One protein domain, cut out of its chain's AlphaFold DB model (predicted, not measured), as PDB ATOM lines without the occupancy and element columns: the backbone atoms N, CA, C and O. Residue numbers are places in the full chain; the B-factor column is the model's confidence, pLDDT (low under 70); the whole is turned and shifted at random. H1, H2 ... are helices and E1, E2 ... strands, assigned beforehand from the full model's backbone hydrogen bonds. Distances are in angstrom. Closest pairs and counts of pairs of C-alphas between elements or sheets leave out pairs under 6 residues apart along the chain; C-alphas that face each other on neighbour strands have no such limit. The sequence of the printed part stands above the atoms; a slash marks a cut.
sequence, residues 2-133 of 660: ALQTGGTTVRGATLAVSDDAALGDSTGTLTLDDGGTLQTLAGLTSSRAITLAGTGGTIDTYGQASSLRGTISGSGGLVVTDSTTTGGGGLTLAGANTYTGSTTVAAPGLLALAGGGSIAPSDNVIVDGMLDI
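This is residues 2 to 133 of the 660 residues of an uncharacterized protein of Komagataeibacter intermedius AF2 (UniProt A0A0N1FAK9). The chain is wound in stacked turns, a three-sided solenoid whose walls are three parallel sheets, with strands of successive turns side by side: E1 E3 E5 E8, E2 E4 E6 E9 E11 E13 and E7 E10 E12 E14, each in that order. The walls are unequal in length: the first begins with E1, while the third begins only at E7 and runs on to E14; H1 lies in the first turn. The printed part has 132 residues, with fourteen named strands and one named helix in the order E1 E2 H1 E3 to E14; it is mostly strand, though under half of its residues are in named elements. It is compact, with a radius of gyration of the C-alphas of 13.1 A, and spans 40 by 31 by 29 A.

E1, residues 8 to 11, begins with C-alpha 8 at (282.870, 273.561, 194.447). E2 is residues 14 to 17, H1 20 to 23, E3 30 to 33, E4 36 to 40, E5 50 to 52, E6 56 to 60 and E7 65 to 68. E8 is residues 72 to 74, E9 77 to 81, E10 90 to 93, E11 103 to 105, E12 110 to 113, E13 125 to 127 and E14 130 to 132. The longer strands E4, E6 and E9 measure 13.3 A, 13.5 A and 13.2 A; C-alpha 56 of E6 is at (293.037, 283.852, 197.334). E14 ends with C-alpha 132 at (306.519, 272.870, 210.397).

In the first sheet E1 and E3 are parallel at 13 degrees, with N 10 and O 31 2.8 A apart, within hydrogen-bond range. H1 only grazes the sheet of E2, with its residues 20 to 23; it is too short for an O i to N i+4 pair, and its one O i to N i+3 pair is within range. In the largest sheet E6 and E9 are parallel at 13 degrees, with N 59 and O 79 2.8 A apart, within range. This sheet and E7 E10 E12 E14 form a sandwich, two sheets face to face, with strands at 59 degrees; the closest C-alphas of E9 and E12, Val 80 and Leu 111, are 6.7 A apart. In the latter sheet E10 and E12 are parallel at 22 degrees, with N 93 and O 112 2.8 A apart, within range. E3 and E6 have their closest C-alphas, Leu 32 and Gly 57, 4.9 A apart, while E1 and E14 are apart.

The two C-alphas farthest apart, Ala 2 and Asp 128, are 40.5 A apart. The printed part has no cut, and one link is long, the 11 residues between E12 and E13. The mean pLDDT of the printed part is 94.1; residues 2 to 5 are under 70.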
ATOM      1  N   ALA A   2     271.878 264.426 196.403       41.62
ATOM      2  CA  ALA A   2     272.148 264.549 194.973       41.62
ATOM      3  C   ALA A   2     273.666 264.678 194.830       41.62
ATOM      4  O   ALA A   2     274.262 265.495 195.528       41.62
ATOM      5  N   LEU A   3     274.289 263.837 194.004       45.97
ATOM      6  CA  LEU A   3     275.732 263.884 193.797       45.97
ATOM      7  C   LEU A   3     276.064 265.180 193.044       45.97
ATOM      8  O   LEU A   3     275.564 265.395 191.941       45.97
ATOM      9  N   GLN A   4     276.863 266.056 193.646       54.62
ATOM     10  CA  GLN A   4     277.296 267.298 193.009       54.62
ATOM     11  C   GLN A   4     278.441 266.947 192.046       54.62
ATOM     12  O   GLN A   4     279.596 266.842 192.444       54.62
ATOM     13  N   THR A   5     278.103 266.681 190.780       59.50
ATOM     14  CA  THR A   5     279.019 266.152 189.745       59.50
ATOM     15  C   THR A   5     279.959 267.209 189.144       59.50
ATOM     16  O   THR A   5     280.363 267.099 187.988       59.50
ATOM     17  N   GLY A   6     280.246 268.277 189.882       73.56
ATOM     18  CA  GLY A   6     281.107 269.380 189.466       73.56
ATOM     19  C   GLY A   6     281.960 269.863 190.634       73.56
ATOM     20  O   GLY A   6     281.765 269.428 191.767       73.56
ATOM     21  N   GLY A   7     282.905 270.760 190.353       85.75
ATOM     22  CA  GLY A   7     283.705 271.403 191.394       85.75
ATOM     23  C   GLY A   7     282.888 272.336 192.291       85.75
ATOM     24  O   GLY A   7     281.822 272.823 191.906       85.75
ATOM     25  N   THR A   8     283.425 272.609 193.477       94.50
ATOM     26  CA  THR A   8     282.870 273.561 194.447       94.50
ATOM     27  C   THR A   8     283.649 274.872 194.385       94.50
ATOM     28  O   THR A   8     284.878 274.857 194.394       94.50
ATOM     29  N   THR A   9     282.954 276.011 194.375       95.62
ATOM     30  CA  THR A   9     283.572 277.346 194.436       95.62
ATOM     31  C   THR A   9     283.086 278.093 195.670       95.62
ATOM     32  O   THR A   9     281.882 278.270 195.849       95.62
ATOM     33  N   VAL A  10     284.020 278.569 196.491       97.25
ATOM     34  CA  VAL A  10     283.763 279.388 197.681       97.25
ATOM     35  C   VAL A  10     284.256 280.807 197.401       97.25
ATOM     36  O   VAL A  10     285.433 280.998 197.109       97.25
ATOM     37  N   ARG A  11     283.353 281.792 197.473       96.69
ATOM     38  CA  ARG A  11     283.622 283.208 197.164       96.69
ATOM     39  C   ARG A  11     283.223 284.115 198.318       96.69
ATOM     40  O   ARG A  11     282.039 284.170 198.640       96.69
ATOM     41  N   GLY A  12     284.197 284.799 198.925       92.81
ATOM     42  CA  GLY A  12     283.982 285.812 199.973       92.81
ATOM     43  C   GLY A  12     283.160 285.368 201.196       92.81
ATOM     44  O   GLY A  12     282.579 286.206 201.882       92.81
ATOM     45  N   ALA A  13     283.054 284.061 201.447       95.69
ATOM     46  CA  ALA A  13     282.209 283.463 202.480       95.69
ATOM     47  C   ALA A  13     282.861 282.195 203.051       95.69
ATOM     48  O   ALA A  13     283.773 281.639 202.439       95.69
ATOM     49  N   THR A  14     282.363 281.708 204.189       97.88
ATOM     50  CA  THR A  14     282.829 280.456 204.803       97.88
ATOM     51  C   THR A  14     281.961 279.272 204.384       97.88
ATOM     52  O   THR A  14     280.752 279.268 204.621       97.88
ATOM     53  N   LEU A  15     282.589 278.240 203.823       97.62
ATOM     54  CA  LEU A  15     282.019 276.907 203.652       97.62
ATOM     55  C   LEU A  15     282.586 275.986 204.739       97.62
ATOM     56  O   LEU A  15     283.754 275.603 204.686       97.62
ATOM     57  N   ALA A  16     281.754 275.629 205.715       97.62
ATOM     58  CA  ALA A  16     282.115 274.685 206.767       97.62
ATOM     59  C   ALA A  16     281.730 273.250 206.369       97.62
ATOM     60  O   ALA A  16     280.581 272.994 205.998       97.62
ATOM     61  N   VAL A  17     282.677 272.311 206.454       96.56
ATOM     62  CA  VAL A  17     282.488 270.892 206.101       96.56
ATOM     63  C   VAL A  17     283.030 269.963 207.181       96.56
ATOM     64  O   VAL A  17     284.018 270.274 207.838       96.56
ATOM     65  N   SER A  18     282.407 268.796 207.341       95.69
ATOM     66  CA  SER A  18     282.847 267.738 208.264       95.69
ATOM     67  C   SER A  18     283.319 266.458 207.556       95.69
ATOM     68  O   SER A  18     283.570 265.464 208.226       95.69
ATOM     69  N   ASP A  19     283.376 266.448 206.220       94.12
ATOM     70  CA  ASP A  19     283.837 265.324 205.391       94.12
ATOM     71  C   ASP A  19     284.212 265.825 203.979       94.12
ATOM     72  O   ASP A  19     283.645 266.815 203.508       94.12
ATOM     73  N   ASP A  20     285.132 265.151 203.280       93.75
ATOM     74  CA  ASP A  20     285.545 265.520 201.915       93.75
ATOM     75  C   ASP A  20     284.415 265.373 200.885       93.75
ATOM     76  O   ASP A  20     284.314 266.179 199.960       93.75
ATOM     77  N   ALA A  21     283.511 264.406 201.057       92.19
ATOM     78  CA  ALA A  21     282.374 264.205 200.160       92.19
ATOM     79  C   ALA A  21     281.381 265.385 200.176       92.19
ATOM     80  O   ALA A  21     280.597 265.541 199.238       92.19
ATOM     81  N   ALA A  22     281.429 266.251 201.197       92.69
ATOM     82  CA  ALA A  22     280.657 267.494 201.233       92.69
ATOM     83  C   ALA A  22     281.152 268.547 200.220       92.69
ATOM     84  O   ALA A  22     280.439 269.513 199.959       92.69
ATOM     85  N   LEU A  23     282.340 268.362 199.627       93.38
ATOM     86  CA  LEU A  23     282.920 269.252 198.612       93.38
ATOM     87  C   LEU A  23     282.544 268.868 197.165       93.38
ATOM     88  O   LEU A  23     282.989 269.532 196.228       93.38
ATOM     89  N   GLY A  24     281.717 267.831 196.970       91.56
ATOM     90  CA  GLY A  24     281.275 267.332 195.658       91.56
ATOM     91  C   GLY A  24     281.984 266.043 195.230       91.56
ATOM     92  O   GLY A  24     282.549 265.329 196.058       91.56
ATOM     93  N   ASP A  25     281.969 265.725 193.932       89.94
ATOM     94  CA  ASP A  25     282.705 264.578 193.365       89.94
ATOM     95  C   ASP A  25     284.212 264.667 193.669       89.94
ATOM     96  O   ASP A  25     284.786 265.741 193.509       89.94
ATOM     97  N   SER A  26     284.866 263.576 194.087       89.56
ATOM     98  CA  SER A  26     286.279 263.556 194.525       89.56
ATOM     99  C   SER A  26     287.307 263.973 193.466       89.56
ATOM    100  O   SER A  26     288.446 264.287 193.814       89.56
ATOM    101  N   THR A  27     286.918 264.013 192.190       89.62
ATOM    102  CA  THR A  27     287.732 264.529 191.079       89.62
ATOM    103  C   THR A  27     287.473 266.010 190.774       89.62
ATOM    104  O   THR A  27     288.250 266.639 190.055       89.62
ATOM    105  N   GLY A  28     286.406 266.586 191.335       92.00
ATOM    106  CA  GLY A  28     286.033 267.987 191.179       92.00
ATOM    107  C   GLY A  28     286.944 268.932 191.966       92.00
ATOM    108  O   GLY A  28     287.156 268.763 193.169       92.00
ATOM    109  N   THR A  29     287.443 269.961 191.279       94.31
ATOM    110  CA  THR A  29     288.260 271.039 191.851       94.31
ATOM    111  C   THR A  29     287.506 271.805 192.939       94.31
ATOM    112  O   THR A  29     286.350 272.183 192.743       94.31
ATOM    113  N   LEU A  30     288.181 272.114 194.047       97.00
ATOM    114  CA  LEU A  30     287.739 273.147 194.985       97.00
ATOM    115  C   LEU A  30     288.397 274.479 194.603       97.00
ATOM    116  O   LEU A  30     289.618 274.577 194.559       97.00
ATOM    117  N   THR A  31     287.607 275.514 194.339       97.56
ATOM    118  CA  THR A  31     288.118 276.869 194.093       97.56
ATOM    119  C   THR A  31     287.829 277.742 195.309       97.56
ATOM    120  O   THR A  31     286.664 277.905 195.674       97.56
ATOM    121  N   LEU A  32     288.868 278.310 195.920       98.38
ATOM    122  CA  LEU A  32     288.741 279.393 196.895       98.38
ATOM    123  C   LEU A  32     289.100 280.696 196.179       98.38
ATOM    124  O   LEU A  32     290.149 280.789 195.544       98.38
ATOM    125  N   ASP A  33     288.193 281.661 196.218       96.44
ATOM    126  CA  ASP A  33     288.249 282.861 195.386       96.44
ATOM    127  C   ASP A  33     287.750 284.070 196.183       96.44
ATOM    128  O   ASP A  33     286.899 283.926 197.065       96.44
ATOM    129  N   ASP A  34     288.288 285.253 195.892       95.31
ATOM    130  CA  ASP A  34     287.950 286.520 196.561       95.31
ATOM    131  C   ASP A  34     287.812 286.418 198.102       95.31
ATOM    132  O   ASP A  34     286.860 286.926 198.700       95.31
ATOM    133  N   GLY A  35     288.743 285.720 198.765       93.94
ATOM    134  CA  GLY A  35     288.755 285.543 200.224       93.94
ATOM    135  C   GLY A  35     287.815 284.455 200.757       93.94
ATOM    136  O   GLY A  35     287.471 284.474 201.937       93.94
ATOM    137  N   GLY A  36     287.375 283.513 199.919       98.06
ATOM    138  CA  GLY A  36     286.584 282.357 200.349       98.06
ATOM    139  C   GLY A  36     287.311 281.483 201.382       98.06
ATOM    140  O   GLY A  36     288.496 281.184 201.230       98.06
ATOM    141  N   THR A  37     286.590 281.039 202.414       98.38
ATOM    142  CA  THR A  37     287.131 280.236 203.522       98.38
ATOM    143  C   THR A  37     286.579 278.814 203.489       98.38
ATOM    144  O   THR A  37     285.366 278.619 203.542       98.38
ATOM    145  N   LEU A  38     287.455 277.812 203.473       98.00
ATOM    146  CA  LEU A  38     287.118 276.434 203.827       98.00
ATOM    147  C   LEU A  38     287.333 276.249 205.333       98.00
ATOM    148  O   LEU A  38     288.459 276.397 205.797       98.00
ATOM    149  N   GLN A  39     286.288 275.894 206.081       97.69
ATOM    150  CA  GLN A  39     286.395 275.549 207.502       97.69
ATOM    151  C   GLN A  39     286.214 274.036 207.696       97.69
ATOM    152  O   GLN A  39     285.198 273.476 207.276       97.69
ATOM    153  N   THR A  40     287.176 273.360 208.330       96.31
ATOM    154  CA  THR A  40     287.131 271.902 208.538       96.31
ATOM    155  C   THR A  40     286.641 271.557 209.943       96.31
ATOM    156  O   THR A  40     287.412 271.561 210.890       96.31
ATOM    157  N   LEU A  41     285.355 271.227 210.086       95.50
ATOM    158  CA  LEU A  41     284.716 270.846 211.359       95.50
ATOM    159  C   LEU A  41     285.087 269.429 211.842       95.50
ATOM    160  O   LEU A  41     284.749 269.046 212.960       95.50
ATOM    161  N   ALA A  42     285.753 268.646 210.994       95.12
ATOM    162  CA  ALA A  42     286.431 267.396 211.328       95.12
ATOM    163  C   ALA A  42     287.706 267.285 210.472       95.12
ATOM    164  O   ALA A  42     287.810 267.954 209.440       95.12
ATOM    165  N   GLY A  43     288.662 266.445 210.880       92.88
ATOM    166  CA  GLY A  43     289.927 266.259 210.158       92.88
ATOM    167  C   GLY A  43     289.723 265.796 208.712       92.88
ATOM    168  O   GLY A  43     289.272 264.678 208.462       92.88
ATOM    169  N   LEU A  44     290.063 266.656 207.753       95.38
ATOM    170  CA  LEU A  44     289.808 266.454 206.328       95.38
ATOM    171  C   LEU A  44     291.030 265.833 205.645       95.38
ATOM    172  O   LEU A  44     292.087 266.450 205.631       95.38
ATOM    173  N   THR A  45     290.907 264.664 205.007       96.00
ATOM    174  CA  THR A  45     291.952 264.152 204.094       96.00
ATOM    175  C   THR A  45     291.468 264.224 202.653       96.00
ATOM    176  O   THR A  45     290.551 263.496 202.284       96.00
ATOM    177  N   SER A  46     292.104 265.058 201.825       95.81
ATOM    178  CA  SER A  46     291.697 265.271 200.431       95.81
ATOM    179  C   SER A  46     292.841 265.091 199.436       95.81
ATOM    180  O   SER A  46     293.987 265.448 199.706       95.81
ATOM    181  N   SER A  47     292.519 264.563 198.254       95.69
ATOM    182  CA  SER A  47     293.425 264.502 197.091       95.69
ATOM    183  C   SER A  47     292.953 265.381 195.924       95.69
ATOM    184  O   SER A  47     293.514 265.301 194.834       95.69
ATOM    185  N   ARG A  48     291.923 266.212 196.141       95.25
ATOM    186  CA  ARG A  48     291.378 267.137 195.139       95.25
ATOM    187  C   ARG A  48     292.419 268.173 194.728       95.25
ATOM    188  O   ARG A  48     293.197 268.638 195.558       95.25
ATOM    189  N   ALA A  49     292.371 268.589 193.466       96.06
ATOM    190  CA  ALA A  49     293.022 269.824 193.051       96.06
ATOM    191  C   ALA A  49     292.312 271.024 193.697       96.06
ATOM    192  O   ALA A  49     291.076 271.056 193.767       96.06
ATOM    193  N   ILE A  50     293.090 272.010 194.137       98.00
ATOM    194  CA  ILE A  50     292.572 273.258 194.704       98.00
ATOM    195  C   ILE A  50     293.094 274.433 193.878       98.00
ATOM    196  O   ILE A  50     294.263 274.463 193.489       98.00
ATOM    197  N   THR A  51     292.229 275.410 193.628       98.19
ATOM    198  CA  THR A  51     292.581 276.648 192.929       98.19
ATOM    199  C   THR A  51     292.360 277.844 193.846       98.19
ATOM    200  O   THR A  51     291.248 278.051 194.328       98.19
ATOM    201  N   LEU A  52     293.406 278.641 194.054       98.56
ATOM    202  CA  LEU A  52     293.381 279.942 194.714       98.56
ATOM    203  C   LEU A  52     293.248 281.023 193.635       98.56
ATOM    204  O   LEU A  52     294.204 281.341 192.921       98.56
ATOM    205  N   ALA A  53     292.034 281.537 193.470       96.81
ATOM    206  CA  ALA A  53     291.685 282.559 192.489       96.81
ATOM    207  C   ALA A  53     291.495 283.933 193.158       96.81
ATOM    208  O   ALA A  53     291.460 284.035 194.385       96.81
ATOM    209  N   GLY A  54     291.427 284.999 192.353       95.19
ATOM    210  CA  GLY A  54     291.216 286.360 192.856       95.19
ATOM    211  C   GLY A  54     292.307 286.772 193.847       95.19
ATOM    212  O   GLY A  54     293.498 286.646 193.559       95.19
ATOM    213  N   THR A  55     291.899 287.232 195.031       94.44
ATOM    214  CA  THR A  55     292.811 287.526 196.152       94.44
ATOM    215  C   THR A  55     293.325 286.278 196.882       94.44
ATOM    216  O   THR A  55     294.311 286.369 197.614       94.44
ATOM    217  N   GLY A  56     292.715 285.111 196.665       96.56
ATOM    218  CA  GLY A  56     293.037 283.852 197.334       96.56
ATOM    219  C   GLY A  56     291.942 283.363 198.273       96.56
ATOM    220  O   GLY A  56     290.768 283.710 198.126       96.56
ATOM    221  N   GLY A  57     292.332 282.540 199.247       97.94
ATOM    222  CA  GLY A  57     291.399 281.918 200.177       97.94
ATOM    223  C   GLY A  57     292.022 281.454 201.487       97.94
ATOM    224  O   GLY A  57     293.241 281.352 201.626       97.94
ATOM    225  N   THR A  58     291.148 281.157 202.446       98.50
ATOM    226  CA  THR A  58     291.518 280.722 203.797       98.50
ATOM    227  C   THR A  58     291.185 279.249 203.999       98.50
ATOM    228  O   THR A  58     290.121 278.785 203.591       98.50
ATOM    229  N   ILE A  59     292.059 278.522 204.686       98.31
ATOM    230  CA  ILE A  59     291.778 277.210 205.261       98.31
ATOM    231  C   ILE A  59     291.807 277.370 206.781       98.31
ATOM    232  O   ILE A  59     292.864 277.543 207.386       98.31
ATOM    233  N   ASP A  60     290.620 277.346 207.378       97.81
ATOM    234  CA  ASP A  60     290.414 277.348 208.821       97.81
ATOM    235  C   ASP A  60     290.284 275.905 209.309       97.81
ATOM    236  O   ASP A  60     289.336 275.186 208.986       97.81
ATOM    237  N   THR A  61     291.277 275.470 210.074       97.31
ATOM    238  CA  THR A  61     291.370 274.092 210.561       97.31
ATOM    239  C   THR A  61     290.391 273.781 211.690       97.31
ATOM    240  O   THR A  61     290.134 272.606 211.930       97.31
ATOM    241  N   TYR A  62     289.825 274.792 212.364       96.06
ATOM    242  CA  TYR A  62     288.843 274.650 213.449       96.06
ATOM    243  C   TYR A  62     289.204 273.574 214.503       96.06
ATOM    244  O   TYR A  62     288.403 272.701 214.862       96.06
ATOM    245  N   GLY A  63     290.451 273.597 214.981       94.94
ATOM    246  CA  GLY A  63     290.987 272.633 215.947       94.94
ATOM    247  C   GLY A  63     291.236 271.221 215.396       94.94
ATOM    248  O   GLY A  63     291.469 270.301 216.177       94.94
ATOM    249  N   GLN A  64     291.153 271.008 214.076       96.00
ATOM    250  CA  GLN A  64     291.274 269.692 213.435       96.00
ATOM    251  C   GLN A  64     292.600 269.503 212.693       96.00
ATOM    252  O   GLN A  64     293.148 270.432 212.104       96.00
ATOM    253  N   ALA A  65     293.084 268.260 212.647       95.75
ATOM    254  CA  ALA A  65     294.199 267.868 211.790       95.75
ATOM    255  C   ALA A  65     293.689 267.504 210.384       95.75
ATOM    256  O   ALA A  65     293.053 266.464 210.194       95.75
ATOM    257  N   SER A  66     293.982 268.350 209.397       97.38
ATOM    258  CA  SER A  66     293.561 268.200 207.999       97.38
ATOM    259  C   SER A  66     294.779 268.011 207.084       97.38
ATOM    260  O   SER A  66     295.810 268.647 207.270       97.38
ATOM    261  N   SER A  67     294.689 267.135 206.083       97.44
ATOM    262  CA  SER A  67     295.768 266.788 205.152       97.44
ATOM    263  C   SER A  67     295.329 266.931 203.694       97.44
ATOM    264  O   SER A  67     294.418 266.241 203.230       97.44
ATOM    265  N   LEU A  68     296.024 267.785 202.945       97.88
ATOM    266  CA  LEU A  68     295.786 268.014 201.521       97.88
ATOM    267  C   LEU A  68     296.945 267.445 200.700       97.88
ATOM    268  O   LEU A  68     298.112 267.797 200.886       97.88
ATOM    269  N   ARG A  69     296.610 266.514 199.807       96.62
ATOM    270  CA  ARG A  69     297.556 265.729 198.999       96.62
ATOM    271  C   ARG A  69     297.535 266.103 197.519       96.62
ATOM    272  O   ARG A  69     298.499 265.821 196.815       96.62
ATOM    273  N   GLY A  70     296.440 266.702 197.052       95.94
ATOM    274  CA  GLY A  70     296.352 267.266 195.709       95.94
ATOM    275  C   GLY A  70     297.090 268.602 195.613       95.94
ATOM    276  O   GLY A  70     297.344 269.256 196.622       95.94
ATOM    277  N   THR A  71     297.441 269.002 194.393       97.25
ATOM    278  CA  THR A  71     298.105 270.283 194.128       97.25
ATOM    279  C   THR A  71     297.154 271.454 194.373       97.25
ATOM    280  O   THR A  71     296.076 271.527 193.775       97.25
ATOM    281  N   ILE A  72     297.592 272.402 195.201       98.56
ATOM    282  CA  ILE A  72     297.044 273.758 195.272       98.56
ATOM    283  C   ILE A  72     297.735 274.607 194.192       98.56
ATOM    284  O   ILE A  72     298.959 274.580 194.059       98.56
ATOM    285  N   SER A  73     296.963 275.356 193.407       98.50
ATOM    286  CA  SER A  73     297.426 276.138 192.249       98.50
ATOM    287  C   SER A  73     296.719 277.496 192.160       98.50
ATOM    288  O   SER A  73     295.749 277.723 192.877       98.50
ATOM    289  N   GLY A  74     297.170 278.397 191.282       98.31
ATOM    290  CA  GLY A  74     296.525 279.699 191.035       98.31
ATOM    291  C   GLY A  74     297.358 280.907 191.476       98.31
ATOM    292  O   GLY A  74     298.486 280.767 191.941       98.31
ATOM    293  N   SER A  75     296.828 282.114 191.281       97.44
ATOM    294  CA  SER A  75     297.536 283.368 191.587       97.44
ATOM    295  C   SER A  75     297.214 283.944 192.967       97.44
ATOM    296  O   SER A  75     297.947 284.809 193.437       97.44
ATOM    297  N   GLY A  76     296.113 283.513 193.590       98.12
ATOM    298  CA  GLY A  76     295.678 283.996 194.899       98.12
ATOM    299  C   GLY A  76     296.544 283.469 196.047       98.12
ATOM    300  O   GLY A  76     297.240 282.463 195.901       98.12
ATOM    301  N   GLY A  77     296.501 284.155 197.191       98.19
ATOM    302  CA  GLY A  77     297.209 283.738 198.404       98.19
ATOM    303  C   GLY A  77     296.511 282.610 199.172       98.19
ATOM    304  O   GLY A  77     295.307 282.384 199.024       98.19
ATOM    305  N   LEU A  78     297.272 281.921 200.022       98.75
ATOM    306  CA  LEU A  78     296.768 280.936 200.978       98.75
ATOM    307  C   LEU A  78     296.876 281.495 202.397       98.75
ATOM    308  O   LEU A  78     297.980 281.756 202.865       98.75
ATOM    309  N   VAL A  79     295.758 281.599 203.113       98.69
ATOM    310  CA  VAL A  79     295.764 281.829 204.565       98.69
ATOM    311  C   VAL A  79     295.471 280.512 205.279       98.69
ATOM    312  O   VAL A  79     294.487 279.847 204.971       98.69
ATOM    313  N   VAL A  80     296.300 280.136 206.249       98.56
ATOM    314  CA  VAL A  80     296.081 278.991 207.142       98.56
ATOM    315  C   VAL A  80     295.817 279.525 208.541       98.56
ATOM    316  O   VAL A  80     296.566 280.371 209.026       98.56
ATOM    317  N   THR A  81     294.753 279.050 209.186       97.25
ATOM    318  CA  THR A  81     294.378 279.477 210.540       97.25
ATOM    319  C   THR A  81     293.723 278.345 211.337       97.25
ATOM    320  O   THR A  81     293.395 277.281 210.804       97.25
ATOM    321  N   ASP A  82     293.538 278.578 212.630       96.25
ATOM    322  CA  ASP A  82     292.695 277.788 213.524       96.25
ATOM    323  C   ASP A  82     291.821 278.772 214.311       96.25
ATOM    324  O   ASP A  82     292.318 279.482 215.185       96.25
ATOM    325  N   SER A  83     290.525 278.858 213.996       94.12
ATOM    326  CA  SER A  83     289.626 279.796 214.680       94.12
ATOM    327  C   SER A  83     289.190 279.337 216.084       94.12
ATOM    328  O   SER A  83     288.274 279.938 216.660       94.12
ATOM    329  N   THR A  84     289.763 278.263 216.638       90.62
ATOM    330  CA  THR A  84     289.447 277.800 217.998       90.62
ATOM    331  C   THR A  84     290.291 278.506 219.058       90.62
ATOM    332  O   THR A  84     291.453 278.847 218.859       90.62
ATOM    333  N   THR A  85     289.712 278.705 220.243       70.31
ATOM    334  CA  THR A  85     290.401 279.347 221.378       70.31
ATOM    335  C   THR A  85     291.390 278.428 222.096       70.31
ATOM    336  O   THR A  85     292.151 278.899 222.938       70.31
ATOM    337  N   THR A  86     291.374 277.127 221.798       70.50
ATOM    338  CA  THR A  86     292.296 276.130 222.361       70.50
ATOM    339  C   THR A  86     293.548 275.928 221.513       70.50
ATOM    340  O   THR A  86     294.544 275.434 222.038       70.50
ATOM    341  N   GLY A  87     293.492 276.279 220.223       72.44
ATOM    342  CA  GLY A  87     294.474 275.851 219.229       72.44
ATOM    343  C   GLY A  87     294.508 274.326 219.053       72.44
ATOM    344  O   GLY A  87     293.713 273.586 219.643       72.44
ATOM    345  N   GLY A  88     295.487 273.858 218.276       76.44
ATOM    346  CA  GLY A  88     295.771 272.435 218.055       76.44
ATOM    347  C   GLY A  88     295.277 271.879 216.716       76.44
ATOM    348  O   GLY A  88     295.621 270.746 216.378       76.44
ATOM    349  N   GLY A  89     294.530 272.664 215.935       87.81
ATOM    350  CA  GLY A  89     294.282 272.389 214.524       87.81
ATOM    351  C   GLY A  89     295.538 272.598 213.677       87.81
ATOM    352  O   GLY A  89     296.415 273.395 214.010       87.81
ATOM    353  N   GLY A  90     295.642 271.861 212.573       96.12
ATOM    354  CA  GLY A  90     296.818 271.903 211.711       96.12
ATOM    355  C   GLY A  90     296.536 271.419 210.299       96.12
ATOM    356  O   GLY A  90     295.823 270.437 210.089       96.12
ATOM    357  N   LEU A  91     297.111 272.119 209.323       98.56
ATOM    358  CA  LEU A  91     297.020 271.793 207.909       98.56
ATOM    359  C   LEU A  91     298.327 271.164 207.425       98.56
ATOM    360  O   LEU A  91     299.344 271.841 207.340       98.56
ATOM    361  N   THR A  92     298.291 269.898 207.023       98.62
ATOM    362  CA  THR A  92     299.420 269.221 206.379       98.62
ATOM    363  C   THR A  92     299.286 269.269 204.861       98.62
ATOM    364  O   THR A  92     298.409 268.612 204.293       98.62
ATOM    365  N   LEU A  93     300.194 269.966 204.181       98.69
ATOM    366  CA  LEU A  93     300.352 269.896 202.731       98.69
ATOM    367  C   LEU A  93     301.351 268.789 202.379       98.69
ATOM    368  O   LEU A  93     302.517 268.836 202.768       98.69
ATOM    369  N   ALA A  94     300.886 267.785 201.634       97.25
ATOM    370  CA  ALA A  94     301.694 266.654 201.174       97.25
ATOM    371  C   ALA A  94     301.886 266.610 199.645       97.25
ATOM    372  O   ALA A  94     302.692 265.827 199.144       97.25
ATOM    373  N   GLY A  95     301.140 267.437 198.907       95.38
ATOM    374  CA  GLY A  95     301.328 267.656 197.473       95.38
ATOM    375  C   GLY A  95     302.317 268.788 197.184       95.38
ATOM    376  O   GLY A  95     302.448 269.732 197.967       95.38
ATOM    377  N   ALA A  96     302.982 268.723 196.030       95.81
ATOM    378  CA  ALA A  96     303.733 269.854 195.498       95.81
ATOM    379  C   ALA A  96     302.746 270.913 194.983       95.81
ATOM    380  O   ALA A  96     301.946 270.633 194.081       95.81
ATOM    381  N   ASN A  97     302.781 272.110 195.571       98.12
ATOM    382  CA  ASN A  97     301.871 273.202 195.235       98.12
ATOM    383  C   ASN A  97     302.530 274.198 194.278       98.12
ATOM    384  O   ASN A  97     303.743 274.402 194.303       98.12
ATOM    385  N   THR A  98     301.714 274.808 193.422       98.00
ATOM    386  CA  THR A  98     302.159 275.669 192.318       98.00
ATOM    387  C   THR A  98     301.435 277.015 192.293       98.00
ATOM    388  O   THR A  98     301.364 277.648 191.239       98.00
ATOM    389  N   TYR A  99     300.828 277.426 193.408       98.56
ATOM    390  CA  TYR A  99     300.265 278.767 193.529       98.56
ATOM    391  C   TYR A  99     301.371 279.797 193.770       98.56
ATOM    392  O   TYR A  99     302.396 279.479 194.372       98.56
ATOM    393  N   THR A 100     301.174 281.017 193.271       97.94
ATOM    394  CA  THR A 100     302.192 282.081 193.325       97.94
ATOM    395  C   THR A 100     301.874 283.192 194.318       97.94
ATOM    396  O   THR A 100     302.745 284.006 194.603       97.94
ATOM    397  N   GLY A 101     300.644 283.265 194.835       98.31
ATOM    398  CA  GLY A 101     300.291 284.222 195.882       98.31
ATOM    399  C   GLY A 101     300.998 283.920 197.207       98.31
ATOM    400  O   GLY A 101     301.562 282.842 197.396       98.31
ATOM    401  N   SER A 102     300.975 284.877 198.133       98.12
ATOM    402  CA  SER A 102     301.600 284.716 199.450       98.12
ATOM    403  C   SER A 102     300.967 283.583 200.261       98.12
ATOM    404  O   SER A 102     299.755 283.370 200.202       98.12
ATOM    405  N   THR A 103     301.778 282.909 201.074       98.81
ATOM    406  CA  THR A 103     301.300 282.021 202.140       98.81
ATOM    407  C   THR A 103     301.326 282.776 203.463       98.81
ATOM    408  O   THR A 103     302.373 283.290 203.843       98.81
ATOM    409  N   THR A 104     300.215 282.807 204.194       98.75
ATOM    410  CA  THR A 104     300.143 283.363 205.551       98.75
ATOM    411  C   THR A 104     299.693 282.284 206.523       98.75
ATOM    412  O   THR A 104     298.581 281.773 206.414       98.75
ATOM    413  N   VAL A 105     300.527 281.961 207.507       98.69
ATOM    414  CA  VAL A 105     300.160 281.123 208.652       98.69
ATOM    415  C   VAL A 105     299.780 282.058 209.794       98.69
ATOM    416  O   VAL A 105     300.652 282.590 210.480       98.69
ATOM    417  N   ALA A 106     298.485 282.306 209.971       97.38
ATOM    418  CA  ALA A 106     297.976 283.195 211.007       97.38
ATOM    419  C   ALA A 106     297.934 282.476 212.364       97.38
ATOM    420  O   ALA A 106     297.483 281.333 212.447       97.38
ATOM    421  N   ALA A 107     298.364 283.144 213.438       94.69
ATOM    422  CA  ALA A 107     298.273 282.594 214.791       94.69
ATOM    423  C   ALA A 107     296.804 282.315 215.191       94.69
ATOM    424  O   ALA A 107     295.946 283.160 214.919       94.69
ATOM    425  N   PRO A 108     296.491 281.186 215.860       94.62
ATOM    426  CA  PRO A 108     297.386 280.134 216.362       94.62
ATOM    427  C   PRO A 108     297.575 278.941 215.395       94.62
ATOM    428  O   PRO A 108     297.985 277.867 215.827       94.62
ATOM    429  N   GLY A 109     297.238 279.091 214.110       96.12
ATOM    430  CA  GLY A 109     297.227 278.003 213.133       96.12
ATOM    431  C   GLY A 109     298.599 277.384 212.844       96.12
ATOM    432  O   GLY A 109     299.642 278.036 212.940       96.12
ATOM    433  N   LEU A 110     298.574 276.112 212.440       97.75
ATOM    434  CA  LEU A 110     299.746 275.333 212.045       97.75
ATOM    435  C   LEU A 110     299.660 274.933 210.566       97.75
ATOM    436  O   LEU A 110     298.652 274.386 210.119       97.75
ATOM    437  N   LEU A 111     300.744 275.156 209.825       98.75
ATOM    438  CA  LEU A 111     300.973 274.650 208.473       98.75
ATOM    439  C   LEU A 111     302.168 273.692 208.498       98.75
ATOM    440  O   LEU A 111     303.292 274.119 208.739       98.75
ATOM    441  N   ALA A 112     301.938 272.414 208.214       98.69
ATOM    442  CA  ALA A 112     302.982 271.408 208.066       98.69
ATOM    443  C   ALA A 112     303.234 271.073 206.590       98.69
ATOM    444  O   ALA A 112     302.292 270.876 205.818       98.69
ATOM    445  N   LEU A 113     304.499 270.921 206.200       98.62
ATOM    446  CA  LEU A 113     304.906 270.318 204.931       98.62
ATOM    447  C   LEU A 113     305.376 268.882 205.190       98.62
ATOM    448  O   LEU A 113     306.246 268.651 206.028       98.62
ATOM    449  N   ALA A 114     304.803 267.910 204.478       97.75
ATOM    450  CA  ALA A 114     305.099 266.490 204.677       97.75
ATOM    451  C   ALA A 114     305.449 265.773 203.368       97.75
ATOM    452  O   ALA A 114     304.764 265.933 202.359       97.75
ATOM    453  N   GLY A 115     306.491 264.936 203.374       96.31
ATOM    454  CA  GLY A 115     306.967 264.255 202.168       96.31
ATOM    455  C   GLY A 115     307.283 265.257 201.051       96.31
ATOM    456  O   GLY A 115     308.027 266.207 201.272       96.31
ATOM    457  N   GLY A 116     306.673 265.076 199.875       93.81
ATOM    458  CA  GLY A 116     306.803 265.990 198.729       93.81
ATOM    459  C   GLY A 116     306.031 267.314 198.844       93.81
ATOM    460  O   GLY A 116     305.910 268.025 197.846       93.81
ATOM    461  N   GLY A 117     305.487 267.636 200.023       96.88
ATOM    462  CA  GLY A 117     304.833 268.909 200.313       96.88
ATOM    463  C   GLY A 117     305.748 270.103 200.045       96.88
ATOM    464  O   GLY A 117     306.849 270.177 200.581       96.88
ATOM    465  N   SER A 118     305.292 271.050 199.224       97.19
ATOM    466  CA  SER A 118     306.062 272.252 198.879       97.19
ATOM    467  C   SER A 118     305.154 273.454 198.653       97.19
ATOM    468  O   SER A 118     304.055 273.301 198.120       97.19
ATOM    469  N   ILE A 119     305.633 274.640 199.033       98.31
ATOM    470  CA  ILE A 119     305.017 275.951 198.764       98.31
ATOM    471  C   ILE A 119     305.994 276.909 198.057       98.31
ATOM    472  O   ILE A 119     305.758 278.115 198.022       98.31
ATOM    473  N   ALA A 120     307.086 276.375 197.490       97.88
ATOM    474  CA  ALA A 120     308.216 277.148 196.964       97.88
ATOM    475  C   ALA A 120     307.861 278.290 195.986       97.88
ATOM    476  O   ALA A 120     308.515 279.326 196.063       97.88
ATOM    477  N   PRO A 121     306.841 278.181 195.105       97.44
ATOM    478  CA  PRO A 121     306.490 279.276 194.195       97.44
ATOM    479  C   PRO A 121     305.777 280.478 194.842       97.44
ATOM    480  O   PRO A 121     305.603 281.488 194.156       97.44
ATOM    481  N   SER A 122     305.372 280.394 196.118       97.38
ATOM    482  CA  SER A 122     304.713 281.495 196.845       97.38
ATOM    483  C   SER A 122     305.599 282.741 196.874       97.38
ATOM    484  O   SER A 122     306.783 282.643 197.190       97.38
ATOM    485  N   ASP A 123     305.039 283.917 196.579       95.75
ATOM    486  CA  ASP A 123     305.812 285.168 196.499       95.75
ATOM    487  C   ASP A 123     306.424 285.600 197.845       95.75
ATOM    488  O   ASP A 123     307.556 286.076 197.874       95.75
ATOM    489  N   ASN A 124     305.706 285.367 198.950       95.94
ATOM    490  CA  ASN A 124     306.164 285.578 200.327       95.94
ATOM    491  C   ASN A 124     305.529 284.533 201.263       95.94
ATOM    492  O   ASN A 124     304.422 284.054 200.991       95.94
ATOM    493  N   VAL A 125     306.199 284.202 202.369       98.69
ATOM    494  CA  VAL A 125     305.686 283.318 203.423       98.69
ATOM    495  C   VAL A 125     305.723 284.036 204.771       98.69
ATOM    496  O   VAL A 125     306.781 284.227 205.363       98.69
ATOM    497  N   ILE A 126     304.546 284.428 205.255       98.81
ATOM    498  CA  ILE A 126     304.352 285.133 206.524       98.81
ATOM    499  C   ILE A 126     303.928 284.108 207.578       98.81
ATOM    500  O   ILE A 126     302.885 283.469 207.442       98.81
ATOM    501  N   VAL A 127     304.726 283.934 208.626       98.75
ATOM    502  CA  VAL A 127     304.507 282.949 209.689       98.75
ATOM    503  C   VAL A 127     304.330 283.673 211.017       98.75
ATOM    504  O   VAL A 127     305.307 284.031 211.665       98.75
ATOM    505  N   ASP A 128     303.079 283.856 211.436       98.31
ATOM    506  CA  ASP A 128     302.718 284.339 212.780       98.31
ATOM    507  C   ASP A 128     302.227 283.195 213.687       98.31
ATOM    508  O   ASP A 128     302.343 283.266 214.907       98.31
ATOM    509  N   GLY A 129     301.714 282.113 213.091       97.25
ATOM    510  CA  GLY A 129     301.459 280.826 213.742       97.25
ATOM    511  C   GLY A 129     302.686 279.906 213.711       97.25
ATOM    512  O   GLY A 129     303.791 280.310 214.071       97.25
ATOM    513  N   MET A 130     302.506 278.656 213.274       97.94
ATOM    514  CA  MET A 130     303.592 277.671 213.175       97.94
ATOM    515  C   MET A 130     303.739 277.097 211.762       97.94
ATOM    516  O   MET A 130     302.811 276.482 211.242       97.94
ATOM    517  N   LEU A 131     304.927 277.232 211.171       98.75
ATOM    518  CA  LEU A 131     305.335 276.510 209.965       98.75
ATOM    519  C   LEU A 131     306.210 275.311 210.359       98.75
ATOM    520  O   LEU A 131     307.339 275.490 210.801       98.75
ATOM    521  N   ASP A 132     305.727 274.086 210.181       98.62
ATOM    522  CA  ASP A 132     306.519 272.870 210.397       98.62
ATOM    523  C   ASP A 132     306.994 272.301 209.053       98.62
ATOM    524  O   ASP A 132     306.192 271.894 208.214       98.62
ATOM    525  N   ILE A 133     308.308 272.262 208.832       98.62
ATOM    526  CA  ILE A 133     308.914 271.618 207.660       98.62
ATOM    527  C   ILE A 133     309.672 270.335 208.017       98.62
ATOM    528  O   ILE A 133     310.266 269.721 207.131       98.62
TER     529      ILE A 133